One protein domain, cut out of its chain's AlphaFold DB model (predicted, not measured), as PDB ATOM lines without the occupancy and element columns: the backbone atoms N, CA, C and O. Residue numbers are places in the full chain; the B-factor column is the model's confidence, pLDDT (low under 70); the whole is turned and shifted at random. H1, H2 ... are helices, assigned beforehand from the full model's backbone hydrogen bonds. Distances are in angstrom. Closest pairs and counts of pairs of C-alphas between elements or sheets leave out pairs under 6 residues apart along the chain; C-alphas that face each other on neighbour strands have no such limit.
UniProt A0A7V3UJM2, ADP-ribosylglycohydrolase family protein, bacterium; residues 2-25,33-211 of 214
ATOM      1  N   LEU A   2      24.793 -27.953 -17.389       89.75
ATOM      2  CA  LEU A   2      25.680 -28.147 -18.548       89.75
ATOM      3  C   LEU A   2      26.765 -27.061 -18.681       89.75
ATOM      4  O   LEU A   2      27.913 -27.385 -18.934       89.75
ATOM      5  N   GLY A   3      26.424 -25.799 -18.410       91.94
ATOM      6  CA  GLY A   3      27.395 -24.702 -18.378       91.94
ATOM      7  C   GLY A   3      28.515 -24.835 -17.340       91.94
ATOM      8  O   GLY A   3      29.615 -24.370 -17.605       91.94
ATOM      9  N   ALA A   4      28.273 -25.487 -16.200       91.81
ATOM     10  CA  ALA A   4      29.327 -25.750 -15.216       91.81
ATOM     11  C   ALA A   4      30.273 -26.849 -15.722       91.81
ATOM     12  O   ALA A   4      31.478 -26.655 -15.778       91.81
ATOM     13  N   ILE A   5      29.702 -27.950 -16.223       94.75
ATOM     14  CA  ILE A   5      30.449 -29.064 -16.832       94.75
ATOM     15  C   ILE A   5      31.293 -28.588 -18.025       94.75
ATOM     16  O   ILE A   5      32.431 -29.004 -18.215       94.75
ATOM     17  N   ALA A   6      30.727 -27.708 -18.847       96.12
ATOM     18  CA  ALA A   6      31.427 -27.100 -19.964       96.12
ATOM     19  C   ALA A   6      32.602 -26.230 -19.492       96.12
ATOM     20  O   ALA A   6      33.685 -26.334 -20.061       96.12
ATOM     21  N   GLY A   7      32.407 -25.437 -18.435       95.88
ATOM     22  CA  GLY A   7      33.466 -24.657 -17.802       95.88
ATOM     23  C   GLY A   7      34.624 -25.527 -17.314       95.88
ATOM     24  O   GLY A   7      35.754 -25.290 -17.725       95.88
ATOM     25  N   ASP A   8      34.324 -26.572 -16.539       96.25
ATOM     26  CA  ASP A   8      35.295 -27.573 -16.069       96.25
ATOM     27  C   ASP A   8      36.118 -28.151 -17.239       96.25
ATOM     28  O   ASP A   8      37.334 -27.973 -17.321       96.25
ATOM     29  N   ILE A   9      35.446 -28.738 -18.237       96.88
ATOM     30  CA  ILE A   9      36.126 -29.378 -19.375       96.88
ATOM     31  C   ILE A   9      37.034 -28.400 -20.131       96.88
ATOM     32  O   ILE A   9      38.135 -28.777 -20.544       96.88
ATOM     33  N   ILE A  10      36.577 -27.164 -20.352       96.88
ATOM     34  CA  ILE A  10      37.362 -26.133 -21.041       96.88
ATOM     35  C   ILE A  10      38.566 -25.738 -20.173       96.88
ATOM     36  O   ILE A  10      39.677 -25.653 -20.692       96.88
ATOM     37  N   GLY A  11      38.364 -25.534 -18.869       95.38
ATOM     38  CA  GLY A  11      39.393 -25.102 -17.921       95.38
ATOM     39  C   GLY A  11      40.458 -26.155 -17.602       95.38
ATOM     40  O   GLY A  11      41.601 -25.776 -17.354       95.38
ATOM     41  N   SER A  12      40.137 -27.448 -17.718       94.56
ATOM     42  CA  SER A  12      41.011 -28.577 -17.338       94.56
ATOM     43  C   SER A  12      42.443 -28.504 -17.889       94.56
ATOM     44  O   SER A  12      43.419 -28.772 -17.194       94.56
ATOM     45  N   VAL A  13      42.616 -28.096 -19.149       94.12
ATOM     46  CA  VAL A  13      43.952 -28.017 -19.775       94.12
ATOM     47  C   VAL A  13      44.710 -26.768 -19.321       94.12
ATOM     48  O   VAL A  13      45.942 -26.753 -19.327       94.12
ATOM     49  N   TYR A  14      43.989 -25.719 -18.928       93.62
ATOM     50  CA  TYR A  14      44.558 -24.433 -18.533       93.62
ATOM     51  C   TYR A  14      45.004 -24.389 -17.072       93.62
ATOM     52  O   TYR A  14      45.796 -23.517 -16.725       93.62
ATOM     53  N   GLU A  15      44.598 -25.357 -16.253       86.69
ATOM     54  CA  GLU A  15      45.207 -25.584 -14.942       86.69
ATOM     55  C   GLU A  15      46.699 -25.960 -15.098       86.69
ATOM     56  O   GLU A  15      47.578 -25.352 -14.485       86.69
ATOM     57  N   ALA A  16      47.008 -26.894 -16.009       84.50
ATOM     58  CA  ALA A  16      48.379 -27.330 -16.302       84.50
ATOM     59  C   ALA A  16      49.132 -26.404 -17.277       84.50
ATOM     60  O   ALA A  16      50.359 -26.287 -17.207       84.50
ATOM     61  N   CYS A  17      48.412 -25.739 -18.186       89.50
ATOM     62  CA  CYS A  17      48.962 -24.812 -19.178       89.50
ATOM     63  C   CYS A  17      48.286 -23.430 -19.086       89.50
ATOM     64  O   CYS A  17      47.503 -23.080 -19.976       89.50
ATOM     65  N   PRO A  18      48.580 -22.618 -18.051       90.12
ATOM     66  CA  PRO A  18      47.873 -21.364 -17.809       90.12
ATOM     67  C   PRO A  18      48.007 -20.353 -18.943       90.12
ATOM     68  O   PRO A  18      49.056 -20.212 -19.575       90.12
ATOM     69  N   THR A  19      46.948 -19.570 -19.145       92.44
ATOM     70  CA  THR A  19      46.923 -18.449 -20.085       92.44
ATOM     71  C   THR A  19      46.374 -17.203 -19.405       92.44
ATOM     72  O   THR A  19      45.443 -17.277 -18.615       92.44
ATOM     73  N   LYS A  20      46.945 -16.040 -19.728       91.19
ATOM     74  CA  LYS A  20      46.401 -14.727 -19.331       91.19
ATOM     75  C   LYS A  20      45.643 -14.038 -20.470       91.19
ATOM     76  O   LYS A  20      45.146 -12.928 -20.324       91.19
ATOM     77  N   ARG A  21      45.585 -14.689 -21.629       92.69
ATOM     78  CA  ARG A  21      44.832 -14.247 -22.801       92.69
ATOM     79  C   ARG A  21      43.401 -14.770 -22.738       92.69
ATOM     80  O   ARG A  21      43.166 -15.805 -22.128       92.69
ATOM     81  N   ILE A  22      42.483 -14.097 -23.428       93.06
ATOM     82  CA  ILE A  22      41.088 -14.545 -23.607       93.06
ATOM     83  C   ILE A  22      40.856 -15.227 -24.968       93.06
ATOM     84  O   ILE A  22      39.904 -15.985 -25.136       93.06
ATOM     85  N   ASP A  23      41.752 -15.017 -25.936       94.38
ATOM     86  CA  ASP A  23      41.727 -15.591 -27.284       94.38
ATOM     87  C   ASP A  23      42.534 -16.904 -27.343       94.38
ATOM     88  O   ASP A  23      43.643 -16.981 -27.876       94.38
ATOM     89  N   PHE A  24      41.979 -17.958 -26.748       95.12
ATOM     90  CA  PHE A  24      42.554 -19.309 -26.733       95.12
ATOM     91  C   PHE A  24      41.560 -20.365 -27.263       95.12
ATOM     92  O   PHE A  24      40.352 -20.123 -27.280       95.12
ATOM     93  N   PRO A  25      42.016 -21.540 -27.725       95.94
ATOM     94  CA  PRO A  25      41.108 -22.600 -28.170       95.94
ATOM     95  C   PRO A  25      40.344 -23.222 -26.990       95.94
ATOM     96  O   PRO A  25      40.961 -23.781 -26.099       95.94
ATOM     97  N   TYR A  33      36.680 -33.823 -18.470       96.00
ATOM     98  CA  TYR A  33      36.019 -33.462 -17.219       96.00
ATOM     99  C   TYR A  33      36.910 -33.823 -16.023       96.00
ATOM    100  O   TYR A  33      37.683 -34.784 -16.114       96.00
ATOM    101  N   THR A  34      36.759 -33.108 -14.911       94.62
ATOM    102  CA  THR A  34      37.506 -33.351 -13.670       94.62
ATOM    103  C   THR A  34      36.567 -33.761 -12.533       94.62
ATOM    104  O   THR A  34      35.425 -34.195 -12.761       94.62
ATOM    105  N   ASP A  35      37.035 -33.688 -11.286       91.56
ATOM    106  CA  ASP A  35      36.201 -33.921 -10.124       91.56
ATOM    107  C   ASP A  35      35.043 -32.931 -10.027       91.56
ATOM    108  O   ASP A  35      33.973 -33.342  -9.576       91.56
ATOM    109  N   ASP A  36      35.182 -31.712 -10.545       90.88
ATOM    110  CA  ASP A  36      34.101 -30.732 -10.646       90.88
ATOM    111  C   ASP A  36      32.841 -31.309 -11.292       90.88
ATOM    112  O   ASP A  36      31.741 -31.290 -10.717       90.88
ATOM    113  N   THR A  37      32.991 -31.892 -12.483       94.31
ATOM    114  CA  THR A  37      31.888 -32.553 -13.179       94.31
ATOM    115  C   THR A  37      31.385 -33.756 -12.397       94.31
ATOM    116  O   THR A  37      30.171 -33.914 -12.252       94.31
ATOM    117  N   VAL A  38      32.268 -34.611 -11.866       95.00
ATOM    118  CA  VAL A  38      31.822 -35.814 -11.141       95.00
ATOM    119  C   VAL A  38      30.982 -35.439  -9.918       95.00
ATOM    120  O   VAL A  38      29.942 -36.052  -9.661       95.00
ATOM    121  N   LEU A  39      31.399 -34.419  -9.170       90.56
ATOM    122  CA  LEU A  39      30.682 -33.945  -7.992       90.56
ATOM    123  C   LEU A  39      29.392 -33.223  -8.371       90.56
ATOM    124  O   LEU A  39      28.368 -33.451  -7.726       90.56
ATOM    125  N   THR A  40      29.396 -32.450  -9.456       89.31
ATOM    126  CA  THR A  40      28.180 -31.850 -10.021       89.31
ATOM    127  C   THR A  40      27.141 -32.919 -10.366       89.31
ATOM    128  O   THR A  40      25.984 -32.827  -9.947       89.31
ATOM    129  N   ILE A  41      27.559 -33.984 -11.055       93.50
ATOM    130  CA  ILE A  41      26.707 -35.128 -11.397       93.50
ATOM    131  C   ILE A  41      26.206 -35.844 -10.140       93.50
ATOM    132  O   ILE A  41      25.027 -36.192 -10.060       93.50
ATOM    133  N   ALA A  42      27.058 -36.030  -9.131       90.81
ATOM    134  CA  ALA A  42      26.668 -36.671  -7.879       90.81
ATOM    135  C   ALA A  42      25.582 -35.880  -7.130       90.81
ATOM    136  O   ALA A  42      24.644 -36.478  -6.589       90.81
ATOM    137  N   ILE A  43      25.669 -34.547  -7.110       84.62
ATOM    138  CA  ILE A  43      24.644 -33.683  -6.509       84.62
ATOM    139  C   ILE A  43      23.346 -33.731  -7.322       84.62
ATOM    140  O   ILE A  43      22.272 -33.907  -6.743       84.62
ATOM    141  N   ALA A  44      23.426 -33.654  -8.652       86.44
ATOM    142  CA  ALA A  44      22.259 -33.774  -9.525       86.44
ATOM    143  C   ALA A  44      21.541 -35.120  -9.337       86.44
ATOM    144  O   ALA A  44      20.320 -35.167  -9.174       86.44
ATOM    145  N   TYR A  45      22.304 -36.212  -9.266       89.25
ATOM    146  CA  TYR A  45      21.780 -37.541  -8.975       89.25
ATOM    147  C   TYR A  45      21.106 -37.605  -7.599       89.25
ATOM    148  O   TYR A  45      20.019 -38.172  -7.470       89.25
ATOM    149  N   ALA A  46      21.719 -37.001  -6.576       84.69
ATOM    150  CA  ALA A  46      21.159 -36.955  -5.230       84.69
ATOM    151  C   ALA A  46      19.797 -36.257  -5.187       84.69
ATOM    152  O   ALA A  46      18.850 -36.792  -4.609       84.69
ATOM    153  N   LEU A  47      19.682 -35.117  -5.872       81.31
ATOM    154  CA  LEU A  47      18.435 -34.368  -6.011       81.31
ATOM    155  C   LEU A  47      17.359 -35.179  -6.746       81.31
ATOM    156  O   LEU A  47      16.250 -35.339  -6.234       81.31
ATOM    157  N   LEU A  48      17.697 -35.749  -7.906       83.81
ATOM    158  CA  LEU A  48      16.770 -36.527  -8.736       83.81
ATOM    159  C   LEU A  48      16.241 -37.776  -8.028       83.81
ATOM    160  O   LEU A  48      15.062 -38.116  -8.138       83.81
ATOM    161  N   ARG A  49      17.121 -38.492  -7.325       89.12
ATOM    162  CA  ARG A  49      16.802 -39.782  -6.700       89.12
ATOM    163  C   ARG A  49      16.454 -39.666  -5.220       89.12
ATOM    164  O   ARG A  49      16.126 -40.679  -4.609       89.12
ATOM    165  N   LYS A  50      16.488 -38.451  -4.661       84.69
ATOM    166  CA  LYS A  50      16.255 -38.166  -3.236       84.69
ATOM    167  C   LYS A  50      17.138 -39.020  -2.322       84.69
ATOM    168  O   LYS A  50      16.682 -39.516  -1.293       84.69
ATOM    169  N   VAL A  51      18.393 -39.219  -2.724       84.62
ATOM    170  CA  VAL A  51      19.399 -39.908  -1.908       84.62
ATOM    171  C   VAL A  51      20.237 -38.890  -1.144       84.62
ATOM    172  O   VAL A  51      20.378 -37.745  -1.565       84.62
ATOM    173  N   ASP A  52      20.800 -39.310  -0.016       83.44
ATOM    174  CA  ASP A  52      21.693 -38.473   0.781       83.44
ATOM    175  C   ASP A  52      22.919 -38.002  -0.032       83.44
ATOM    176  O   ASP A  52      23.532 -38.776  -0.777       83.44
ATOM    177  N   TYR A  53      23.298 -36.730   0.134       79.06
ATOM    178  CA  TYR A  53      24.396 -36.117  -0.614       79.06
ATOM    179  C   TYR A  53      25.732 -36.797  -0.337       79.06
ATOM    180  O   TYR A  53      26.475 -37.068  -1.278       79.06
ATOM    181  N   ALA A  54      26.047 -37.096   0.927       81.50
ATOM    182  CA  ALA A  54      27.320 -37.724   1.266       81.50
ATOM    183  C   ALA A  54      27.428 -39.117   0.632       81.50
ATOM    184  O   ALA A  54      28.466 -39.476   0.075       81.50
ATOM    185  N   THR A  55      26.328 -39.864   0.646       85.50
ATOM    186  CA  THR A  55      26.203 -41.171   0.001       85.50
ATOM    187  C   THR A  55      26.407 -41.073  -1.511       85.50
ATOM    188  O   THR A  55      27.183 -41.851  -2.074       85.50
ATOM    189  N   SER A  56      25.769 -40.105  -2.176       87.44
ATOM    190  CA  SER A  56      25.934 -39.894  -3.619       87.44
ATOM    191  C   SER A  56      27.367 -39.489  -3.978       87.44
ATOM    192  O   SER A  56      27.997 -40.130  -4.819       87.44
ATOM    193  N   LEU A  57      27.935 -38.505  -3.272       87.69
ATOM    194  CA  LEU A  57      29.310 -38.035  -3.479       87.69
ATOM    195  C   LEU A  57      30.326 -39.169  -3.315       87.69
ATOM    196  O   LEU A  57      31.195 -39.340  -4.165       87.69
ATOM    197  N   LYS A  58      30.192 -39.995  -2.267       89.62
ATOM    198  CA  LYS A  58      31.048 -41.176  -2.082       89.62
ATOM    199  C   LYS A  58      30.854 -42.200  -3.200       89.62
ATOM    200  O   LYS A  58      31.828 -42.786  -3.658       89.62
ATOM    201  N   THR A  59      29.621 -42.426  -3.650       92.81
ATOM    202  CA  THR A  59      29.320 -43.405  -4.708       92.81
ATOM    203  C   THR A  59      29.983 -43.028  -6.029       92.81
ATOM    204  O   THR A  59      30.681 -43.855  -6.615       92.81
ATOM    205  N   PHE A  60      29.802 -41.786  -6.482       94.00
ATOM    206  CA  PHE A  60      30.412 -41.300  -7.718       94.00
ATOM    207  C   PHE A  60      31.925 -41.120  -7.568       94.00
ATOM    208  O   PHE A  60      32.667 -41.601  -8.417       94.00
ATOM    209  N   GLY A  61      32.389 -40.561  -6.448       92.19
ATOM    210  CA  GLY A  61      33.816 -40.407  -6.156       92.19
ATOM    211  C   GLY A  61      34.596 -41.724  -6.208       92.19
ATOM    212  O   GLY A  61      35.663 -41.798  -6.808       92.19
ATOM    213  N   ARG A  62      34.038 -42.806  -5.644       94.56
ATOM    214  CA  ARG A  62      34.650 -44.148  -5.694       94.56
ATOM    215  C   ARG A  62      34.618 -44.764  -7.088       94.56
ATOM    216  O   ARG A  62      35.478 -45.580  -7.404       94.56
ATOM    217  N   ARG A  63      33.603 -44.434  -7.892       95.62
ATOM    218  CA  ARG A  63      33.427 -44.969  -9.249       95.62
ATOM    219  C   ARG A  63      34.349 -44.290 -10.259       95.62
ATOM    220  O   ARG A  63      34.793 -44.951 -11.190       95.62
ATOM    221  N   TYR A  64      34.670 -43.018 -10.036       95.50
ATOM    222  CA  TYR A  64      35.539 -42.209 -10.890       95.50
ATOM    223  C   TYR A  64      36.770 -41.698 -10.118       95.50
ATOM    224  O   TYR A  64      37.011 -40.497 -10.095       95.50
ATOM    225  N   PRO A  65      37.588 -42.572  -9.496       94.00
ATOM    226  CA  PRO A  65      38.622 -42.162  -8.536       94.00
ATOM    227  C   PRO A  65      39.744 -41.309  -9.148       94.00
ATOM    228  O   PRO A  65      40.447 -40.618  -8.421       94.00
ATOM    229  N   ASN A  66      39.912 -41.345 -10.470       92.69
ATOM    230  CA  ASN A  66      40.989 -40.654 -11.180       92.69
ATOM    231  C   ASN A  66      40.558 -39.286 -11.740       92.69
ATOM    232  O   ASN A  66      41.188 -38.800 -12.669       92.69
ATOM    233  N   ALA A  67      39.474 -38.697 -11.225       91.31
ATOM    234  CA  ALA A  67      38.914 -37.454 -11.757       91.31
ATOM    235  C   ALA A  67      39.689 -36.179 -11.368       91.31
ATOM    236  O   ALA A  67      39.429 -35.150 -11.964       91.31
ATOM    237  N   GLY A  68      40.635 -36.238 -10.420       88.38
ATOM    238  CA  GLY A  68      41.432 -35.062 -10.016       88.38
ATOM    239  C   GLY A  68      41.270 -34.617  -8.559       88.38
ATOM    240  O   GLY A  68      41.879 -33.639  -8.152       88.38
ATOM    241  N   TYR A  69      40.530 -35.369  -7.736       85.44
ATOM    242  CA  TYR A  69      40.189 -34.962  -6.368       85.44
ATOM    243  C   TYR A  69      41.370 -34.488  -5.510       85.44
ATOM    244  O   TYR A  69      42.364 -35.198  -5.325       85.44
ATOM    245  N   GLY A  70      41.162 -33.372  -4.809       83.19
ATOM    246  CA  GLY A  70      42.046 -32.943  -3.728       83.19
ATOM    247  C   GLY A  70      42.215 -34.018  -2.639       83.19
ATOM    248  O   GLY A  70      41.255 -34.680  -2.231       83.19
ATOM    249  N   ALA A  71      43.437 -34.162  -2.114       81.81
ATOM    250  CA  ALA A  71      43.841 -35.274  -1.242       81.81
ATOM    251  C   ALA A  71      42.925 -35.511  -0.024       81.81
ATOM    252  O   ALA A  71      42.603 -36.651   0.314       81.81
ATOM    253  N   PHE A  72      42.465 -34.443   0.637       80.50
ATOM    254  CA  PHE A  72      41.555 -34.556   1.783       80.50
ATOM    255  C   PHE A  72      40.193 -35.133   1.396       80.50
ATOM    256  O   PHE A  72      39.651 -35.979   2.113       80.50
ATOM    257  N   PHE A  73      39.652 -34.701   0.258       82.44
ATOM    258  CA  PHE A  73      38.369 -35.184  -0.224       82.44
ATOM    259  C   PHE A  73      38.484 -36.621  -0.731       82.44
ATOM    260  O   PHE A  73      37.641 -37.450  -0.388       82.44
ATOM    261  N   TYR A  74      39.565 -36.939  -1.451       85.75
ATOM    262  CA  TYR A  74      39.873 -38.302  -1.875       85.75
ATOM    263  C   TYR A  74      39.881 -39.264  -0.683       85.75
ATOM    264  O   TYR A  74      39.168 -40.265  -0.685       85.75
ATOM    265  N   ASN A  75      40.597 -38.920   0.390       86.12
ATOM    266  CA  ASN A  75      40.627 -39.738   1.601       86.12
ATOM    267  C   ASN A  75      39.230 -39.906   2.219       86.12
ATOM    268  O   ASN A  75      38.843 -41.024   2.557       86.12
ATOM    269  N   TRP A  76      38.447 -38.826   2.317       85.06
ATOM    270  CA  TRP A  76      37.077 -38.873   2.842       85.06
ATOM    271  C   TRP A  76      36.146 -39.764   2.009       85.06
ATOM    272  O   TRP A  76      35.295 -40.460   2.566       85.06
ATOM    273  N   ILE A  77      36.311 -39.805   0.683       87.31
ATOM    274  CA  ILE A  77      35.509 -40.680  -0.175       87.31
ATOM    275  C   ILE A  77      35.664 -42.145   0.255       87.31
ATOM    276  O   ILE A  77      34.682 -42.890   0.241       87.31
ATOM    277  N   PHE A  78      36.850 -42.573   0.686       87.19
ATOM    278  CA  PHE A  78      37.122 -43.960   1.072       87.19
ATOM    279  C   PHE A  78      36.903 -44.266   2.561       87.19
ATOM    280  O   PHE A  78      36.982 -45.433   2.944       87.19
ATOM    281  N   THR A  79      36.541 -43.286   3.397       84.69
ATOM    282  CA  THR A  79      36.240 -43.576   4.806       84.69
ATOM    283  C   THR A  79      34.888 -44.292   4.977       84.69
ATOM    284  O   THR A  79      33.909 -43.962   4.282       84.69
ATOM    285  N   PRO A  80      34.789 -45.260   5.913       72.88
ATOM    286  CA  PRO A  80      33.533 -45.937   6.239       72.88
ATOM    287  C   PRO A  80      32.521 -44.992   6.892       72.88
ATOM    288  O   PRO A  80      31.359 -44.972   6.489       72.88
ATOM    289  N   GLU A  81      32.956 -44.167   7.853       66.62
ATOM    290  CA  GLU A  81      32.079 -43.193   8.499       66.62
ATOM    291  C   GLU A  81      31.866 -41.950   7.620       66.62
ATOM    292  O   GLU A  81      32.747 -41.524   6.864       66.62
ATOM    293  N   SER A  82      30.684 -41.343   7.738       57.69
ATOM    294  CA  SER A  82      30.305 -40.095   7.061       57.69
ATOM    295  C   SER A  82      30.208 -38.926   8.052       57.69
ATOM    296  O   SER A  82      29.125 -38.359   8.202       57.69
ATOM    297  N   PRO A  83      31.291 -38.544   8.761       54.03
ATOM    298  CA  PRO A  83      31.270 -37.282   9.483       54.03
ATOM    299  C   PRO A  83      31.087 -36.131   8.472       54.03
ATOM    300  O   PRO A  83      31.534 -36.256   7.321       54.03
ATOM    301  N   PRO A  84      30.434 -35.021   8.872       53.31
ATOM    302  CA  PRO A  84      30.287 -33.845   8.023       53.31
ATOM    303  C   PRO A  84      31.655 -33.414   7.492       53.31
ATOM    304  O   PRO A  84      32.599 -33.217   8.259       53.31
ATOM    305  N   TYR A  85      31.779 -33.296   6.171       48.75
ATOM    306  CA  TYR A  85      33.014 -32.848   5.537       48.75
ATOM    307  C   TYR A  85      33.145 -31.327   5.704       48.75
ATOM    308  O   TYR A  85      32.709 -30.564   4.847       48.75
ATOM    309  N   ASN A  86      33.726 -30.882   6.823       46.03
ATOM    310  CA  ASN A  86      33.988 -29.469   7.142       46.03
ATOM    311  C   ASN A  86      35.254 -28.939   6.435       46.03
ATOM    312  O   ASN A  86      36.148 -28.380   7.070       46.03
ATOM    313  N   SER A  87      35.370 -29.158   5.125       47.44
ATOM    314  CA  SER A  87      36.489 -28.627   4.339       47.44
ATOM    315  C   SER A  87      36.158 -27.242   3.810       47.44
ATOM    316  O   SER A  87      35.191 -27.072   3.075       47.44
ATOM    317  N   TRP A  88      37.021 -26.288   4.133       39.59
ATOM    318  CA  TRP A  88      37.003 -24.912   3.635       39.59
ATOM    319  C   TRP A  88      37.722 -24.747   2.273       39.59
ATOM    320  O   TRP A  88      37.895 -23.626   1.805       39.59
ATOM    321  N   GLY A  89      38.168 -25.846   1.645       43.69
ATOM    322  CA  GLY A  89      38.735 -25.846   0.285       43.69
ATOM    323  C   GLY A  89      37.675 -25.824  -0.826       43.69
ATOM    324  O   GLY A  89      36.528 -26.207  -0.574       43.69
ATOM    325  N   ASN A  90      38.085 -25.447  -2.046       47.00
ATOM    326  CA  ASN A  90      37.282 -25.283  -3.272       47.00
ATOM    327  C   ASN A  90      36.242 -26.377  -3.483       47.00
ATOM    328  O   ASN A  90      35.114 -26.076  -3.858       47.00
ATOM    329  N   GLY A  91      36.559 -27.617  -3.106       44.09
ATOM    330  CA  GLY A  91      35.642 -28.752  -3.144       44.09
ATOM    331  C   GLY A  91      34.271 -28.526  -2.499       44.09
ATOM    332  O   GLY A  91      33.360 -29.284  -2.808       44.09
ATOM    333  N   ALA A  92      34.082 -27.538  -1.614       46.34
ATOM    334  CA  ALA A  92      32.767 -27.140  -1.098       46.34
ATOM    335  C   ALA A  92      32.038 -26.117  -1.998       46.34
ATOM    336  O   ALA A  92      30.816 -26.192  -2.109       46.34
ATOM    337  N   ALA A  93      32.763 -25.207  -2.658       42.44
ATOM    338  CA  ALA A  93      32.237 -24.244  -3.631       42.44
ATOM    339  C   ALA A  93      31.896 -24.893  -4.983       42.44
ATOM    340  O   ALA A  93      30.847 -24.580  -5.548       42.44
ATOM    341  N   MET A  94      32.686 -25.880  -5.428       48.44
ATOM    342  CA  MET A  94      32.389 -26.739  -6.591       48.44
ATOM    343  C   MET A  94      31.009 -27.413  -6.480       48.44
ATOM    344  O   MET A  94      30.329 -27.686  -7.466       48.44
ATOM    345  N   ARG A  95      30.537 -27.659  -5.247       52.97
ATOM    346  CA  ARG A  95      29.229 -28.287  -4.968       52.97
ATOM    347  C   ARG A  95      28.054 -27.331  -5.134       52.97
ATOM    348  O   ARG A  95      26.913 -27.740  -4.914       52.97
ATOM    349  N   VAL A  96      28.303 -26.074  -5.503       47.00
ATOM    350  CA  VAL A  96      27.279 -25.037  -5.573       47.00
ATOM    351  C   VAL A  96      27.040 -24.582  -7.019       47.00
ATOM    352  O   VAL A  96      27.001 -23.396  -7.329       47.00
ATOM    353  N   SER A  97      26.733 -25.533  -7.909       46.09
ATOM    354  CA  SER A  97      26.040 -25.222  -9.172       46.09
ATOM    355  C   SER A  97      24.732 -24.408  -8.996       46.09
ATOM    356  O   SER A  97      24.315 -23.816  -9.995       46.09
ATOM    357  N   PRO A  98      24.077 -24.295  -7.811       43.34
ATOM    358  CA  PRO A  98      22.983 -23.358  -7.613       43.34
ATOM    359  C   PRO A  98      23.368 -22.007  -6.980       43.34
ATOM    360  O   PRO A  98      22.452 -21.344  -6.519       43.34
ATOM    361  N   ILE A  99      24.620 -21.508  -6.973       44.16
ATOM    362  CA  ILE A  99      24.835 -20.084  -6.575       44.16
ATOM    363  C   ILE A  99      24.032 -19.157  -7.500       44.16
ATOM    364  O   ILE A  99      23.402 -18.218  -7.023       44.16
ATOM    365  N   GLY A 100      23.940 -19.493  -8.791       44.84
ATOM    366  CA  GLY A 100      23.079 -18.785  -9.744       44.84
ATOM    367  C   GLY A 100      21.568 -18.947  -9.506       44.84
ATOM    368  O   GLY A 100      20.791 -18.206 -10.094       44.84
ATOM    369  N   PHE A 101      21.145 -19.890  -8.655       42.19
ATOM    370  CA  PHE A 101      19.739 -20.120  -8.277       42.19
ATOM    371  C   PHE A 101      19.417 -19.711  -6.827       42.19
ATOM    372  O   PHE A 101      18.241 -19.635  -6.481       42.19
ATOM    373  N   ALA A 102      20.423 -19.506  -5.968       40.62
ATOM    374  CA  ALA A 102      20.249 -19.437  -4.515       40.62
ATOM    375  C   ALA A 102      20.289 -18.023  -3.923       40.62
ATOM    376  O   ALA A 102      19.983 -17.882  -2.741       40.62
ATOM    377  N   PHE A 103      20.660 -16.994  -4.693       44.06
ATOM    378  CA  PHE A 103      20.774 -15.635  -4.166       44.06
ATOM    379  C   PHE A 103      20.035 -14.633  -5.045       44.06
ATOM    380  O   PHE A 103      20.332 -14.486  -6.229       44.06
ATOM    381  N   ASP A 104      19.104 -13.905  -4.427       41.75
ATOM    382  CA  ASP A 104      18.276 -12.892  -5.087       41.75
ATOM    383  C   ASP A 104      19.081 -11.626  -5.457       41.75
ATOM    384  O   ASP A 104      18.607 -10.785  -6.221       41.75
ATOM    385  N   SER A 105      20.309 -11.454  -4.932       55.97
ATOM    386  CA  SER A 105      21.197 -10.346  -5.315       55.97
ATOM    387  C   SER A 105      22.683 -10.570  -4.981       55.97
ATOM    388  O   SER A 105      23.033 -11.162  -3.961       55.97
ATOM    389  N   LEU A 106      23.575  -9.974  -5.785       59.47
ATOM    390  CA  LEU A 106      25.034  -9.927  -5.552       59.47
ATOM    391  C   LEU A 106      25.409  -9.332  -4.188       59.47
ATOM    392  O   LEU A 106      26.407  -9.713  -3.580       59.47
ATOM    393  N   LYS A 107      24.575  -8.417  -3.685       56.00
ATOM    394  CA  LYS A 107      24.762  -7.769  -2.386       56.00
ATOM    395  C   LYS A 107      24.649  -8.767  -1.233       56.00
ATOM    396  O   LYS A 107      25.387  -8.644  -0.260       56.00
ATOM    397  N   GLU A 108      23.774  -9.765  -1.356       59.75
ATOM    398  CA  GLU A 108      23.652 -10.837  -0.368       59.75
ATOM    399  C   GLU A 108      24.901 -11.728  -0.362       59.75
ATOM    400  O   GLU A 108      25.417 -12.046   0.706       59.75
ATOM    401  N   ILE A 109      25.441 -12.053  -1.542       60.78
ATOM    402  CA  ILE A 109      26.667 -12.852  -1.682       60.78
ATOM    403  C   ILE A 109      27.858 -12.126  -1.037       60.78
ATOM    404  O   ILE A 109      28.529 -12.697  -0.176       60.78
ATOM    405  N   SER A 110      28.087 -10.852  -1.378       60.94
ATOM    406  CA  SER A 110      29.168 -10.054  -0.781       60.94
ATOM    407  C   SER A 110      29.048  -9.937   0.735       60.94
ATOM    408  O   SER A 110      30.038 -10.095   1.443       60.94
ATOM    409  N   GLN A 111      27.847  -9.676   1.259       60.28
ATOM    410  CA  GLN A 111      27.650  -9.472   2.698       60.28
ATOM    411  C   GLN A 111      27.746 -10.772   3.498       60.28
ATOM    412  O   GLN A 111      28.296 -10.774   4.597       60.28
ATOM    413  N   ARG A 112      27.222 -11.879   2.961       54.00
ATOM    414  CA  ARG A 112      27.160 -13.165   3.663       54.00
ATOM    415  C   ARG A 112      28.507 -13.872   3.731       54.00
ATOM    416  O   ARG A 112      28.778 -14.552   4.718       54.00
ATOM    417  N   PHE A 113      29.332 -13.708   2.702       56.88
ATOM    418  CA  PHE A 113      30.634 -14.366   2.601       56.88
ATOM    419  C   PHE A 113      31.820 -13.400   2.728       56.88
ATOM    420  O   PHE A 113      32.964 -13.833   2.636       56.88
ATOM    421  N   ALA A 114      31.554 -12.113   2.985       64.88
ATOM    422  CA  ALA A 114      32.553 -11.044   3.074       64.88
ATOM    423  C   ALA A 114      33.443 -10.927   1.818       64.88
ATOM    424  O   ALA A 114      34.628 -10.617   1.914       64.88
ATOM    425  N   TYR A 115      32.868 -11.177   0.637       69.75
ATOM    426  CA  TYR A 115      33.576 -11.097  -0.643       69.75
ATOM    427  C   TYR A 115      33.625  -9.665  -1.179       69.75
ATOM    428  O   TYR A 115      32.585  -9.008  -1.312       69.75
ATOM    429  N   ASP A 116      34.824  -9.215  -1.554       73.44
ATOM    430  CA  ASP A 116      35.020  -7.965  -2.286       73.44
ATOM    431  C   ASP A 116      34.799  -8.182  -3.790       73.44
ATOM    432  O   ASP A 116      35.664  -8.696  -4.499       73.44
ATOM    433  N   LEU A 117      33.609  -7.800  -4.259       76.00
ATOM    434  CA  LEU A 117      33.197  -7.903  -5.661       76.00
ATOM    435  C   LEU A 117      33.340  -6.575  -6.429       76.00
ATOM    436  O   LEU A 117      32.860  -6.487  -7.553       76.00
ATOM    437  N   ASN A 118      33.958  -5.538  -5.843       76.44
ATOM    438  CA  ASN A 118      34.157  -4.244  -6.521       76.44
ATOM    439  C   ASN A 118      35.451  -4.178  -7.346       76.44
ATOM    440  O   ASN A 118      35.709  -3.164  -7.992       76.44
ATOM    441  N   ARG A 119      36.272  -5.228  -7.289       81.56
ATOM    442  CA  ARG A 119      37.508  -5.346  -8.065       81.56
ATOM    443  C   ARG A 119      37.192  -5.706  -9.515       81.56
ATOM    444  O   ARG A 119      36.146  -6.286  -9.800       81.56
ATOM    445  N   THR A 120      38.154  -5.463 -10.391       82.69
ATOM    446  CA  THR A 120      38.077  -5.795 -11.817       82.69
ATOM    447  C   THR A 120      39.033  -6.919 -12.209       82.69
ATOM    448  O   THR A 120      40.049  -7.169 -11.555       82.69
ATOM    449  N   LEU A 121      38.752  -7.590 -13.322       79.62
ATOM    450  CA  LEU A 121      39.623  -8.598 -13.915       79.62
ATOM    451  C   LEU A 121      41.013  -8.038 -14.219       79.62
ATOM    452  O   LEU A 121      41.999  -8.750 -14.043       79.62
ATOM    453  N   ASP A 122      41.108  -6.780 -14.643       79.00
ATOM    454  CA  ASP A 122      42.389  -6.133 -14.934       79.00
ATOM    455  C   ASP A 122      43.242  -5.915 -13.675       79.00
ATOM    456  O   ASP A 122      44.468  -5.996 -13.747       79.00
ATOM    457  N   GLU A 123      42.617  -5.728 -12.510       81.88
ATOM    458  CA  GLU A 123      43.313  -5.659 -11.218       81.88
ATOM    459  C   GLU A 123      43.743  -7.048 -10.718       81.88
ATOM    460  O   GLU A 123      44.820  -7.202 -10.138       81.88
ATOM    461  N   ILE A 124      42.924  -8.075 -10.960       79.50
ATOM    462  CA  ILE A 124      43.138  -9.439 -10.451       79.50
ATOM    463  C   ILE A 124      44.165 -10.201 -11.302       79.50
ATOM    464  O   ILE A 124      45.110 -10.801 -10.779       79.50
ATOM    465  N   ARG A 125      44.009 -10.173 -12.631       80.81
ATOM    466  CA  ARG A 125      44.748 -11.007 -13.596       80.81
ATOM    467  C   ARG A 125      46.280 -10.970 -13.437       80.81
ATOM    468  O   ARG A 125      46.882 -12.043 -13.574       80.81
ATOM    469  N   PRO A 126      46.933  -9.821 -13.148       79.81
ATOM    470  CA  PRO A 126      48.389  -9.750 -13.009       79.81
ATOM    471  C   PRO A 126      48.955 -10.487 -11.790       79.81
ATOM    472  O   PRO A 126      50.108 -10.905 -11.834       79.81
ATOM    473  N   SER A 127      48.175 -10.624 -10.713       75.62
ATOM    474  CA  SER A 127      48.658 -11.116  -9.412       75.62
ATOM    475  C   SER A 127      48.028 -12.438  -8.966       75.62
ATOM    476  O   SER A 127      48.533 -13.069  -8.039       75.62
ATOM    477  N   TYR A 128      46.958 -12.878  -9.632       71.12
ATOM    478  CA  TYR A 128      46.268 -14.118  -9.293       71.12
ATOM    479  C   TYR A 128      47.063 -15.365  -9.712       71.12
ATOM    480  O   TYR A 128      47.520 -15.495 -10.861       71.12
ATOM    481  N   HIS A 129      47.207 -16.281  -8.757       66.06
ATOM    482  CA  HIS A 129      47.920 -17.553  -8.848       66.06
ATOM    483  C   HIS A 129      47.061 -18.673  -8.243       66.06
ATOM    484  O   HIS A 129      46.042 -18.398  -7.626       66.06
ATOM    485  N   PHE A 130      47.477 -19.930  -8.434       56.78
ATOM    486  CA  PHE A 130      46.750 -21.123  -7.986       56.78
ATOM    487  C   PHE A 130      46.341 -21.042  -6.503       56.78
ATOM    488  O   PHE A 130      47.198 -21.100  -5.620       56.78
ATOM    489  N   ASP A 131      45.034 -20.913  -6.254       58.09
ATOM    490  CA  ASP A 131      44.414 -20.880  -4.928       58.09
ATOM    491  C   ASP A 131      43.313 -21.946  -4.858       58.09
ATOM    492  O   ASP A 131      42.335 -21.905  -5.598       58.09
ATOM    493  N   VAL A 132      43.489 -22.900  -3.944       55.44
ATOM    494  CA  VAL A 132      42.584 -24.042  -3.730       55.44
ATOM    495  C   VAL A 132      41.463 -23.745  -2.729       55.44
ATOM    496  O   VAL A 132      40.748 -24.657  -2.299       55.44
ATOM    497  N   SER A 133      41.355 -22.506  -2.246       60.34
ATOM    498  CA  SER A 133      40.399 -22.092  -1.222       60.34
ATOM    499  C   SER A 133      39.170 -21.416  -1.820       60.34
ATOM    500  O   SER A 133      39.262 -20.573  -2.713       60.34
ATOM    501  N   CYS A 134      37.996 -21.708  -1.245       58.38
ATOM    502  CA  CYS A 134      36.741 -21.104  -1.700       58.38
ATOM    503  C   CYS A 134      36.788 -19.566  -1.664       58.38
ATOM    504  O   CYS A 134      36.136 -18.914  -2.475       58.38
ATOM    505  N   GLN A 135      37.539 -18.994  -0.714       59.12
ATOM    506  CA  GLN A 135      37.689 -17.546  -0.555       59.12
ATOM    507  C   GLN A 135      38.515 -16.907  -1.673       59.12
ATOM    508  O   GLN A 135      38.295 -15.733  -1.950       59.12
ATOM    509  N   GLY A 136      39.428 -17.660  -2.288       67.00
ATOM    510  CA  GLY A 136      40.250 -17.191  -3.398       67.00
ATOM    511  C   GLY A 136      39.701 -17.529  -4.781       67.00
ATOM    512  O   GLY A 136      40.171 -16.950  -5.741       67.00
ATOM    513  N   SER A 137      38.736 -18.451  -4.915       72.12
ATOM    514  CA  SER A 137      38.184 -18.838  -6.230       72.12
ATOM    515  C   SER A 137      36.763 -18.323  -6.492       72.12
ATOM    516  O   SER A 137      36.415 -17.990  -7.624       72.12
ATOM    517  N   VAL A 138      35.899 -18.243  -5.473       76.31
ATOM    518  CA  VAL A 138      34.491 -17.849  -5.678       76.31
ATOM    519  C   VAL A 138      34.335 -16.372  -6.067       76.31
ATOM    520  O   VAL A 138      33.604 -16.108  -7.026       76.31
ATOM    521  N   PRO A 139      34.968 -15.395  -5.385       80.50
ATOM    522  CA  PRO A 139      34.862 -13.985  -5.779       80.50
ATOM    523  C   PRO A 139      35.345 -13.740  -7.211       80.50
ATOM    524  O   PRO A 139      34.705 -13.022  -7.970       80.50
ATOM    525  N   GLU A 140      36.443 -14.377  -7.591       86.88
ATOM    526  CA  GLU A 140      37.097 -14.307  -8.890       86.88
ATOM    527  C   GLU A 140      36.189 -14.857  -9.993       86.88
ATOM    528  O   GLU A 140      35.985 -14.190 -11.009       86.88
ATOM    529  N   ALA A 141      35.562 -16.016  -9.758       86.38
ATOM    530  CA  ALA A 141      34.577 -16.589 -10.671       86.38
ATOM    531  C   ALA A 141      33.348 -15.680 -10.857       86.38
ATOM    532  O   ALA A 141      32.826 -15.545 -11.970       86.38
ATOM    533  N   VAL A 142      32.886 -15.040  -9.777       83.31
ATOM    534  CA  VAL A 142      31.763 -14.094  -9.823       83.31
ATOM    535  C   VAL A 142      32.154 -12.826 -10.583       83.31
ATOM    536  O   VAL A 142      31.404 -12.410 -11.458       83.31
ATOM    537  N   ILE A 143      33.324 -12.240 -10.319       86.75
ATOM    538  CA  ILE A 143      33.812 -11.040 -11.023       86.75
ATOM    539  C   ILE A 143      33.997 -11.325 -12.520       86.75
ATOM    540  O   ILE A 143      33.557 -10.530 -13.349       86.75
ATOM    541  N   ALA A 144      34.543 -12.491 -12.882       90.25
ATOM    542  CA  ALA A 144      34.657 -12.912 -14.278       90.25
ATOM    543  C   ALA A 144      33.306 -12.968 -14.999       90.25
ATOM    544  O   ALA A 144      33.206 -12.551 -16.151       90.25
ATOM    545  N   PHE A 145      32.266 -13.441 -14.311       90.88
ATOM    546  CA  PHE A 145      30.900 -13.398 -14.822       90.88
ATOM    547  C   PHE A 145      30.350 -11.964 -14.906       90.88
ATOM    548  O   PHE A 145      29.754 -11.603 -15.917       90.88
ATOM    549  N   LEU A 146      30.544 -11.134 -13.878       86.00
ATOM    550  CA  LEU A 146      30.004  -9.769 -13.845       86.00
ATOM    551  C   LEU A 146      30.551  -8.876 -14.954       86.00
ATOM    552  O   LEU A 146      29.833  -8.012 -15.450       86.00
ATOM    553  N   GLU A 147      31.798  -9.095 -15.356       91.38
ATOM    554  CA  GLU A 147      32.402  -8.382 -16.477       91.38
ATOM    555  C   GLU A 147      32.106  -9.018 -17.836       91.38
ATOM    556  O   GLU A 147      32.584  -8.509 -18.847       91.38
ATOM    557  N   SER A 148      31.360 -10.122 -17.901       93.50
ATOM    558  CA  SER A 148      31.103 -10.847 -19.148       93.50
ATOM    559  C   SER A 148      29.884 -10.350 -19.928       93.50
ATOM    560  O   SER A 148      28.956  -9.753 -19.381       93.50
ATOM    561  N   GLU A 149      29.880 -10.624 -21.233       94.62
ATOM    562  CA  GLU A 149      28.779 -10.279 -22.145       94.62
ATOM    563  C   GLU A 149      28.051 -11.512 -22.710       94.62
ATOM    564  O   GLU A 149      26.958 -11.398 -23.262       94.62
ATOM    565  N   SER A 150      28.642 -12.702 -22.573       95.00
ATOM    566  CA  SER A 150      28.075 -13.974 -23.033       95.00
ATOM    567  C   SER A 150      28.632 -15.151 -22.232       95.00
ATOM    568  O   SER A 150      29.620 -15.008 -21.512       95.00
ATOM    569  N   TYR A 151      28.040 -16.341 -22.396       95.31
ATOM    570  CA  TYR A 151      28.535 -17.562 -21.755       95.31
ATOM    571  C   TYR A 151      30.009 -17.849 -22.089       95.31
ATOM    572  O   TYR A 151      30.816 -18.083 -21.189       95.31
ATOM    573  N   GLU A 152      30.369 -17.815 -23.374       97.44
ATOM    574  CA  GLU A 152      31.742 -18.091 -23.805       97.44
ATOM    575  C   GLU A 152      32.712 -17.035 -23.269       97.44
ATOM    576  O   GLU A 152      33.781 -17.378 -22.767       97.44
ATOM    577  N   ASP A 153      32.325 -15.760 -23.328       97.56
ATOM    578  CA  ASP A 153      33.131 -14.660 -22.799       97.56
ATOM    579  C   ASP A 153      33.368 -14.799 -21.284       97.56
ATOM    580  O   ASP A 153      34.496 -14.633 -20.823       97.56
ATOM    581  N   ALA A 154      32.352 -15.213 -20.519       96.19
ATOM    582  CA  ALA A 154      32.477 -15.483 -19.085       96.19
ATOM    583  C   ALA A 154      33.516 -16.574 -18.794       96.19
ATOM    584  O   ALA A 154      34.422 -16.378 -17.982       96.19
ATOM    585  N   VAL A 155      33.424 -17.711 -19.491       96.88
ATOM    586  CA  VAL A 155      34.367 -18.831 -19.333       96.88
ATOM    587  C   VAL A 155      35.783 -18.415 -19.735       96.88
ATOM    588  O   VAL A 155      36.742 -18.708 -19.022       96.88
ATOM    589  N   ARG A 156      35.931 -17.670 -20.838       97.81
ATOM    590  CA  ARG A 156      37.231 -17.140 -21.280       97.81
ATOM    591  C   ARG A 156      37.858 -16.212 -20.251       97.81
ATOM    592  O   ARG A 156      39.049 -16.334 -19.962       97.81
ATOM    593  N   LYS A 157      37.062 -15.301 -19.688       97.00
ATOM    594  CA  LYS A 157      37.492 -14.367 -18.645       97.00
ATOM    595  C   LYS A 157      37.934 -15.103 -17.386       97.00
ATOM    596  O   LYS A 157      39.033 -14.818 -16.909       97.00
ATOM    597  N   ALA A 158      37.155 -16.081 -16.925       94.81
ATOM    598  CA  ALA A 158      37.492 -16.900 -15.762       94.81
ATOM    599  C   ALA A 158      38.831 -17.629 -15.944       94.81
ATOM    600  O   ALA A 158      39.732 -17.472 -15.127       94.81
ATOM    601  N   ILE A 159      39.014 -18.328 -17.066       95.19
ATOM    602  CA  ILE A 159      40.262 -19.052 -17.358       95.19
ATOM    603  C   ILE A 159      41.451 -18.096 -17.503       95.19
ATOM    604  O   ILE A 159      42.556 -18.423 -17.078       95.19
ATOM    605  N   SER A 160      41.243 -16.894 -18.057       95.12
ATOM    606  CA  SER A 160      42.315 -15.897 -18.199       95.12
ATOM    607  C   SER A 160      42.883 -15.410 -16.861       95.12
ATOM    608  O   SER A 160      43.979 -14.845 -16.834       95.12
ATOM    609  N   LEU A 161      42.164 -15.609 -15.749       91.12
ATOM    610  CA  LEU A 161      42.695 -15.351 -14.412       91.12
ATOM    611  C   LEU A 161      43.798 -16.355 -14.048       91.12
ATOM    612  O   LEU A 161      44.749 -15.979 -13.361       91.12
ATOM    613  N   GLY A 162      43.755 -17.573 -14.591       86.19
ATOM    614  CA  GLY A 162      44.676 -18.669 -14.291       86.19
ATOM    615  C   GLY A 162      44.443 -19.272 -12.905       86.19
ATOM    616  O   GLY A 162      43.447 -18.985 -12.254       86.19
ATOM    617  N   GLY A 163      45.384 -20.093 -12.433       85.81
ATOM    618  CA  GLY A 163      45.216 -20.828 -11.178       85.81
ATOM    619  C   GLY A 163      44.375 -22.088 -11.384       85.81
ATOM    620  O   GLY A 163      44.592 -22.790 -12.372       85.81
ATOM    621  N   ASP A 164      43.459 -22.359 -10.455       85.50
ATOM    622  CA  ASP A 164      42.511 -23.486 -10.473       85.50
ATOM    623  C   ASP A 164      41.426 -23.218 -11.540       85.50
ATOM    624  O   ASP A 164      40.353 -22.666 -11.276       85.50
ATOM    625  N   SER A 165      41.822 -23.404 -12.804       90.62
ATOM    626  CA  SER A 165      41.150 -22.813 -13.969       90.62
ATOM    627  C   SER A 165      39.863 -23.547 -14.332       90.62
ATOM    628  O   SER A 165      38.902 -22.911 -14.761       90.62
ATOM    629  N   ASP A 166      39.847 -24.864 -14.163       89.06
ATOM    630  CA  ASP A 166      38.667 -25.724 -14.211       89.06
ATOM    631  C   ASP A 166      37.658 -25.348 -13.130       89.06
ATOM    632  O   ASP A 166      36.523 -25.035 -13.497       89.06
ATOM    633  N   THR A 167      38.062 -25.210 -11.862       88.62
ATOM    634  CA  THR A 167      37.130 -24.801 -10.794       88.62
ATOM    635  C   THR A 167      36.536 -23.419 -11.058       88.62
ATOM    636  O   THR A 167      35.316 -23.219 -10.969       88.62
ATOM    637  N   LEU A 168      37.378 -22.441 -11.407       89.94
ATOM    638  CA  LEU A 168      36.931 -21.084 -11.737       89.94
ATOM    639  C   LEU A 168      35.926 -21.100 -12.890       89.94
ATOM    640  O   LEU A 168      34.833 -20.538 -12.778       89.94
ATOM    641  N   ALA A 169      36.273 -21.773 -13.985       93.88
ATOM    642  CA  ALA A 169      35.420 -21.874 -15.158       93.88
ATOM    643  C   ALA A 169      34.135 -22.661 -14.879       93.88
ATOM    644  O   ALA A 169      33.083 -22.299 -15.409       93.88
ATOM    645  N   CYS A 170      34.182 -23.693 -14.037       92.38
ATOM    646  CA  CYS A 170      33.031 -24.478 -13.603       92.38
ATOM    647  C   CYS A 170      32.013 -23.597 -12.868       92.38
ATOM    648  O   CYS A 170      30.832 -23.546 -13.240       92.38
ATOM    649  N   ILE A 171      32.471 -22.822 -11.880       88.06
ATOM    650  CA  ILE A 171      31.620 -21.901 -11.116       88.06
ATOM    651  C   ILE A 171      31.073 -20.803 -12.035       88.06
ATOM    652  O   ILE A 171      29.854 -20.609 -12.110       88.06
ATOM    653  N   THR A 172      31.948 -20.112 -12.775       91.88
ATOM    654  CA  THR A 172      31.554 -19.039 -13.699       91.88
ATOM    655  C   THR A 172      30.581 -19.544 -14.759       91.88
ATOM    656  O   THR A 172      29.553 -18.915 -14.992       91.88
ATOM    657  N   GLY A 173      30.846 -20.700 -15.368       92.62
ATOM    658  CA  GLY A 173      29.993 -21.308 -16.384       92.62
ATOM    659  C   GLY A 173      28.632 -21.737 -15.832       92.62
ATOM    660  O   GLY A 173      27.609 -21.594 -16.507       92.62
ATOM    661  N   GLY A 174      28.576 -22.200 -14.582       87.50
ATOM    662  CA  GLY A 174      27.318 -22.455 -13.883       87.50
ATOM    663  C   GLY A 174      26.451 -21.197 -13.759       87.50
ATOM    664  O   GLY A 174      25.266 -21.235 -14.103       87.50
ATOM    665  N   ILE A 175      27.052 -20.087 -13.322       84.31
ATOM    666  CA  ILE A 175      26.382 -18.785 -13.163       84.31
ATOM    667  C   ILE A 175      25.973 -18.215 -14.527       84.31
ATOM    668  O   ILE A 175      24.808 -17.875 -14.735       84.31
ATOM    669  N   ALA A 176      26.907 -18.171 -15.476       88.56
ATOM    670  CA  ALA A 176      26.703 -17.612 -16.805       88.56
ATOM    671  C   ALA A 176      25.587 -18.340 -17.557       88.56
ATOM    672  O   ALA A 176      24.719 -17.701 -18.145       88.56
ATOM    673  N   HIS A 177      25.542 -19.671 -17.491       88.50
ATOM    674  CA  HIS A 177      24.467 -20.425 -18.125       88.50
ATOM    675  C   HIS A 177      23.101 -20.142 -17.489       88.50
ATOM    676  O   HIS A 177      22.114 -20.009 -18.207       88.50
ATOM    677  N   ALA A 178      23.024 -20.007 -16.161       81.81
ATOM    678  CA  ALA A 178      21.768 -19.656 -15.497       81.81
ATOM    679  C   ALA A 178      21.274 -18.250 -15.888       81.81
ATOM    680  O   ALA A 178      20.071 -18.040 -16.051       81.81
ATOM    681  N   PHE A 179      22.202 -17.307 -16.066       84.06
ATOM    682  CA  PHE A 179      21.898 -15.923 -16.415       84.06
ATOM    683  C   PHE A 179      21.563 -15.738 -17.900       84.06
ATOM    684  O   PHE A 179      20.477 -15.261 -18.229       84.06
ATOM    685  N   TYR A 180      22.471 -16.137 -18.797       85.44
ATOM    686  CA  TYR A 180      22.308 -15.962 -20.243       85.44
ATOM    687  C   TYR A 180      21.306 -16.946 -20.846       85.44
ATOM    688  O   TYR A 180      20.711 -16.642 -21.876       85.44
ATOM    689  N   LYS A 181      21.096 -18.108 -20.206       85.25
ATOM    690  CA  LYS A 181      20.201 -19.189 -20.667       85.25
ATOM    691  C   LYS A 181      20.526 -19.714 -22.069       85.25
ATOM    692  O   LYS A 181      19.689 -20.367 -22.688       85.25
ATOM    693  N   ASP A 182      21.739 -19.443 -22.536       87.94
ATOM    694  CA  ASP A 182      22.246 -19.839 -23.838       87.94
ATOM    695  C   ASP A 182      23.697 -20.306 -23.702       87.94
ATOM    696  O   ASP A 182      24.503 -19.693 -22.995       87.94
ATOM    697  N   ILE A 183      24.006 -21.415 -24.366       93.06
ATOM    698  CA  ILE A 183      25.359 -21.940 -24.536       93.06
ATOM    699  C   ILE A 183      25.527 -22.195 -26.036       93.06
ATOM    700  O   ILE A 183      24.704 -22.915 -26.614       93.06
ATOM    701  N   PRO A 184      26.599 -21.687 -26.670       95.50
ATOM    702  CA  PRO A 184      26.901 -21.998 -28.061       95.50
ATOM    703  C   PRO A 184      26.828 -23.504 -28.352       95.50
ATOM    704  O   PRO A 184      27.438 -24.321 -27.657       95.50
ATOM    705  N   GLN A 185      26.108 -23.886 -29.410       94.69
ATOM    706  CA  GLN A 185      25.857 -25.295 -29.752       94.69
ATOM    707  C   GLN A 185      27.144 -26.102 -29.978       94.69
ATOM    708  O   GLN A 185      27.198 -27.291 -29.673       94.69
ATOM    709  N   GLU A 186      28.205 -25.456 -30.461       96.19
ATOM    710  CA  GLU A 186      29.522 -26.079 -30.607       96.19
ATOM    711  C   GLU A 186      30.120 -26.506 -29.257       96.19
ATOM    712  O   GLU A 186      30.705 -27.589 -29.155       96.19
ATOM    713  N   ILE A 187      29.934 -25.698 -28.205       97.00
ATOM    714  CA  ILE A 187      30.361 -26.023 -26.839       97.00
ATOM    715  C   ILE A 187      29.548 -27.206 -26.319       97.00
ATOM    716  O   ILE A 187      30.128 -28.184 -25.848       97.00
ATOM    717  N   VAL A 188      28.221 -27.165 -26.473       95.50
ATOM    718  CA  VAL A 188      27.327 -28.266 -26.074       95.50
ATOM    719  C   VAL A 188      27.736 -29.575 -26.750       95.50
ATOM    720  O   VAL A 188      27.910 -30.595 -26.076       95.50
ATOM    721  N   PHE A 189      27.947 -29.550 -28.068       96.00
ATOM    722  CA  PHE A 189      28.370 -30.715 -28.836       96.00
ATOM    723  C   PHE A 189      29.690 -31.293 -28.309       96.00
ATOM    724  O   PHE A 189      29.766 -32.483 -28.001       96.00
ATOM    725  N   ASN A 190      30.713 -30.450 -28.145       96.88
ATOM    726  CA  ASN A 190      32.028 -30.882 -27.673       96.88
ATOM    727  C   ASN A 190      32.002 -31.464 -26.259       96.88
ATOM    728  O   ASN A 190      32.712 -32.434 -25.986       96.88
ATOM    729  N   VAL A 191      31.191 -30.888 -25.374       96.06
ATOM    730  CA  VAL A 191      31.022 -31.360 -23.998       96.06
ATOM    731  C   VAL A 191      30.357 -32.724 -23.989       96.06
ATOM    732  O   VAL A 191      30.890 -33.657 -23.395       96.06
ATOM    733  N   ARG A 192      29.242 -32.893 -24.709       95.75
ATOM    734  CA  ARG A 192      28.514 -34.169 -24.718       95.75
ATOM    735  C   ARG A 192      29.355 -35.328 -25.258       95.75
ATOM    736  O   ARG A 192      29.228 -36.435 -24.754       95.75
ATOM    737  N   GLN A 193      30.248 -35.078 -26.218       96.31
ATOM    738  CA  GLN A 193      31.184 -36.091 -26.737       96.31
ATOM    739  C   GLN A 193      32.239 -36.549 -25.714       96.31
ATOM    740  O   GLN A 193      32.851 -37.598 -25.894       96.31
ATOM    741  N   ARG A 194      32.475 -35.768 -24.655       95.88
ATOM    742  CA  ARG A 194      33.503 -36.029 -23.633       95.88
ATOM    743  C   ARG A 194      32.945 -36.645 -22.354       95.88
ATOM    744  O   ARG A 194      33.719 -37.036 -21.485       95.88
ATOM    745  N   LEU A 195      31.623 -36.735 -22.227       96.19
ATOM    746  CA  LEU A 195      30.972 -37.291 -21.048       96.19
ATOM    747  C   LEU A 195      30.633 -38.773 -21.249       96.19
ATOM    748  O   LEU A 195      30.188 -39.163 -22.331       96.19
ATOM    749  N   PRO A 196      30.779 -39.611 -20.209       96.44
ATOM    750  CA  PRO A 196      30.285 -40.977 -20.256       96.44
ATOM    751  C   PRO A 196      28.754 -40.989 -20.353       96.44
ATOM    752  O   PRO A 196      28.070 -40.084 -19.871       96.44
ATOM    753  N   GLU A 197      28.200 -42.065 -20.917       96.44
ATOM    754  CA  GLU A 197      26.752 -42.208 -21.120       96.44
ATOM    755  C   GLU A 197      25.953 -42.061 -19.814       96.44
ATOM    756  O   GLU A 197      24.871 -41.478 -19.798       96.44
ATOM    757  N   GLU A 198      26.503 -42.533 -18.691       96.12
ATOM    758  CA  GLU A 198      25.896 -42.342 -17.371       96.12
ATOM    759  C   GLU A 198      25.697 -40.861 -17.028       96.12
ATOM    760  O   GLU A 198      24.629 -40.492 -16.538       96.12
ATOM    761  N   PHE A 199      26.692 -40.015 -17.304       96.44
ATOM    762  CA  PHE A 199      26.618 -38.589 -16.992       96.44
ATOM    763  C   PHE A 199      25.620 -37.906 -17.915       96.44
ATOM    764  O   PHE A 199      24.791 -37.144 -17.430       96.44
ATOM    765  N   LEU A 200      25.628 -38.244 -19.208       96.00
ATOM    766  CA  LEU A 200      24.651 -37.727 -20.169       96.00
ATOM    767  C   LEU A 200      23.213 -38.012 -19.727       96.00
ATOM    768  O   LEU A 200      22.397 -37.097 -19.704       96.00
ATOM    769  N   ARG A 201      22.916 -39.241 -19.283       95.81
ATOM    770  CA  ARG A 201      21.580 -39.587 -18.773       95.81
ATOM    771  C   ARG A 201      21.185 -38.758 -17.554       95.81
ATOM    772  O   ARG A 201      20.060 -38.286 -17.486       95.81
ATOM    773  N   ILE A 202      22.098 -38.557 -16.600       94.06
ATOM    774  CA  ILE A 202      21.821 -37.736 -15.407       94.06
ATOM    775  C   ILE A 202      21.613 -36.270 -15.797       94.06
ATOM    776  O   ILE A 202      20.748 -35.606 -15.229       94.06
ATOM    777  N   VAL A 203      22.369 -35.775 -16.781       91.31
ATOM    778  CA  VAL A 203      22.200 -34.428 -17.337       91.31
ATOM    779  C   VAL A 203      20.831 -34.243 -17.960       91.31
ATOM    780  O   VAL A 203      20.138 -33.284 -17.618       91.31
ATOM    781  N   ASP A 204      20.427 -35.173 -18.812       92.12
ATOM    782  CA  ASP A 204      19.154 -35.096 -19.513       92.12
ATOM    783  C   ASP A 204      17.973 -35.251 -18.530       92.12
ATOM    784  O   ASP A 204      17.040 -34.446 -18.569       92.12
ATOM    785  N   ASP A 205      18.055 -36.188 -17.573       91.12
ATOM    786  CA  ASP A 205      17.062 -36.361 -16.500       91.12
ATOM    787  C   ASP A 205      16.925 -35.089 -15.641       91.12
ATOM    788  O   ASP A 205      15.814 -34.668 -15.308       91.12
ATOM    789  N   PHE A 206      18.049 -34.463 -15.274       86.25
ATOM    790  CA  PHE A 206      18.058 -33.248 -14.459       86.25
ATOM    791  C   PHE A 206      17.448 -32.071 -15.218       86.25
ATOM    792  O   PHE A 206      16.575 -31.380 -14.694       86.25
ATOM    793  N   ASN A 207      17.856 -31.861 -16.468       82.81
ATOM    794  CA  ASN A 207      17.310 -30.788 -17.290       82.81
ATOM    795  C   ASN A 207      15.797 -30.958 -17.500       82.81
ATOM    796  O   ASN A 207      15.053 -29.989 -17.344       82.81
ATOM    797  N   ALA A 208      15.327 -32.186 -17.749       85.81
ATOM    798  CA  ALA A 208      13.903 -32.485 -17.887       85.81
ATOM    799  C   ALA A 208      13.115 -32.223 -16.592       85.81
ATOM    800  O   ALA A 208      12.029 -31.644 -16.637       85.81
ATOM    801  N   ALA A 209      13.657 -32.607 -15.431       79.25
ATOM    802  CA  ALA A 209      12.990 -32.427 -14.140       79.25
ATOM    803  C   ALA A 209      12.847 -30.952 -13.724       79.25
ATOM    804  O   ALA A 209      11.885 -30.603 -13.041       79.25
ATOM    805  N   TYR A 210      13.787 -30.094 -14.133       72.69
ATOM    806  CA  TYR A 210      13.841 -28.681 -13.740       72.69
ATOM    807  C   TYR A 210      13.515 -27.700 -14.881       72.69
ATOM    808  O   TYR A 210      13.629 -26.491 -14.690       72.69
ATOM    809  N   GLY A 211      13.089 -28.195 -16.048       70.31
ATOM    810  CA  GLY A 211      12.696 -27.362 -17.190       70.31
ATOM    811  C   GLY A 211      13.839 -26.518 -17.762       70.31
ATOM    812  O   GLY A 211      13.604 -25.402 -18.223       70.31
TER     813      GLY A 211
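Overview. This is residues 2 to 25 and 33 to 211 of the 214 residues of the protein "ADP-ribosylglycohydrolase family protein" of bacterium (UniProt A0A7V3UJM2). A bundle of four helices, H1, H8, H9 and H10, makes the core, with H10 in its middle and H8 the most tilted; to one side of it lies a second group, H2 with H3 and H12 packed on it and H4 on H3. H11 crosses H1, H5 packs on H10, and H6 lies near H8. The printed part has 203 residues with twelve named helices, H1 to H12 in chain order, and no named strand: all helix. It is compact and rounded, with a radius of gyration of the C-alphas of 16.0 A and spans of 45 by 36 by 36 A.

Arrangement. H10, residues 165 to 180, is the hub, touching five helices. H1, residues 2 to 16, touches it at a shallow tilt of 26 degrees, opposite ways, closest at C-alphas Gly 11 and Asp 166, 3.8 A. H9, residues 151 to 161, forms a hairpin with H10, closest at C-alphas Ile 159 and Ser 165, 5.1 A. H8, residues 134 to 146, touches H10 at a steep tilt of 42 degrees, closest at C-alphas Ala 141 and Thr 172, 4.9 A. These four form an up and down bundle, each helix running against the one before it in the chain. H5, residues 99 to 102, touches residues 174 to 179 of H10 alone, with C-alphas Gly 100 and Ile 175 closest, 4.8 A. H6, residues 106 to 113, and H8 are near each other. H7, residues 121 to 124, only just touches H8 and H9, with 3 pairs of C-alphas within 8 A each. H11, residues 185 to 192, touches H1 about perpendicular, 76 degrees, closest at C-alphas Ala 6 and Val 191, 5.9 A. H2, residues 35 to 49, touches residues 4 to 8 of H1 alone, closest at C-alphas Ile 5 and Thr 37, 5.3 A. H3, residues 53 to 63, touches H2 at C-alphas Ala 42 and Leu 57, 5.3 A, their closest. H4, residues 71 to 78, touches H3, closest at C-alphas Lys 58 and Ile 77, 4.9 A. H12, residues 197 to 210, touches H2, closest at C-alphas Tyr 45 and Ile 202, 6.4 A. O i to N i+4 pairs are all within hydrogen-bond range in H2, H3, H6, H9, H10, H11 and H12, against 8 of 11 in H1, 3 of 4 in H4 and 7 of 9 in H8; H5 and H7 are too short for one.

Along the chain. H10 is 21.0 A long, H1 22.8 A, H2 20.6 A and H12 20.1 A. H1 begins at C-alpha 2 (25.680, -28.147, -18.548), and H12 ends at C-alpha 210 (13.841, -28.681, -13.740).

Size, cuts and confidence. Residues 26 to 32 are cut out, with 16.2 A between C-alphas 25 and 33. The link from H4 to H5 is long, 20 residues. Residues 81 to 115 and 129 to 136 have pLDDT under 70.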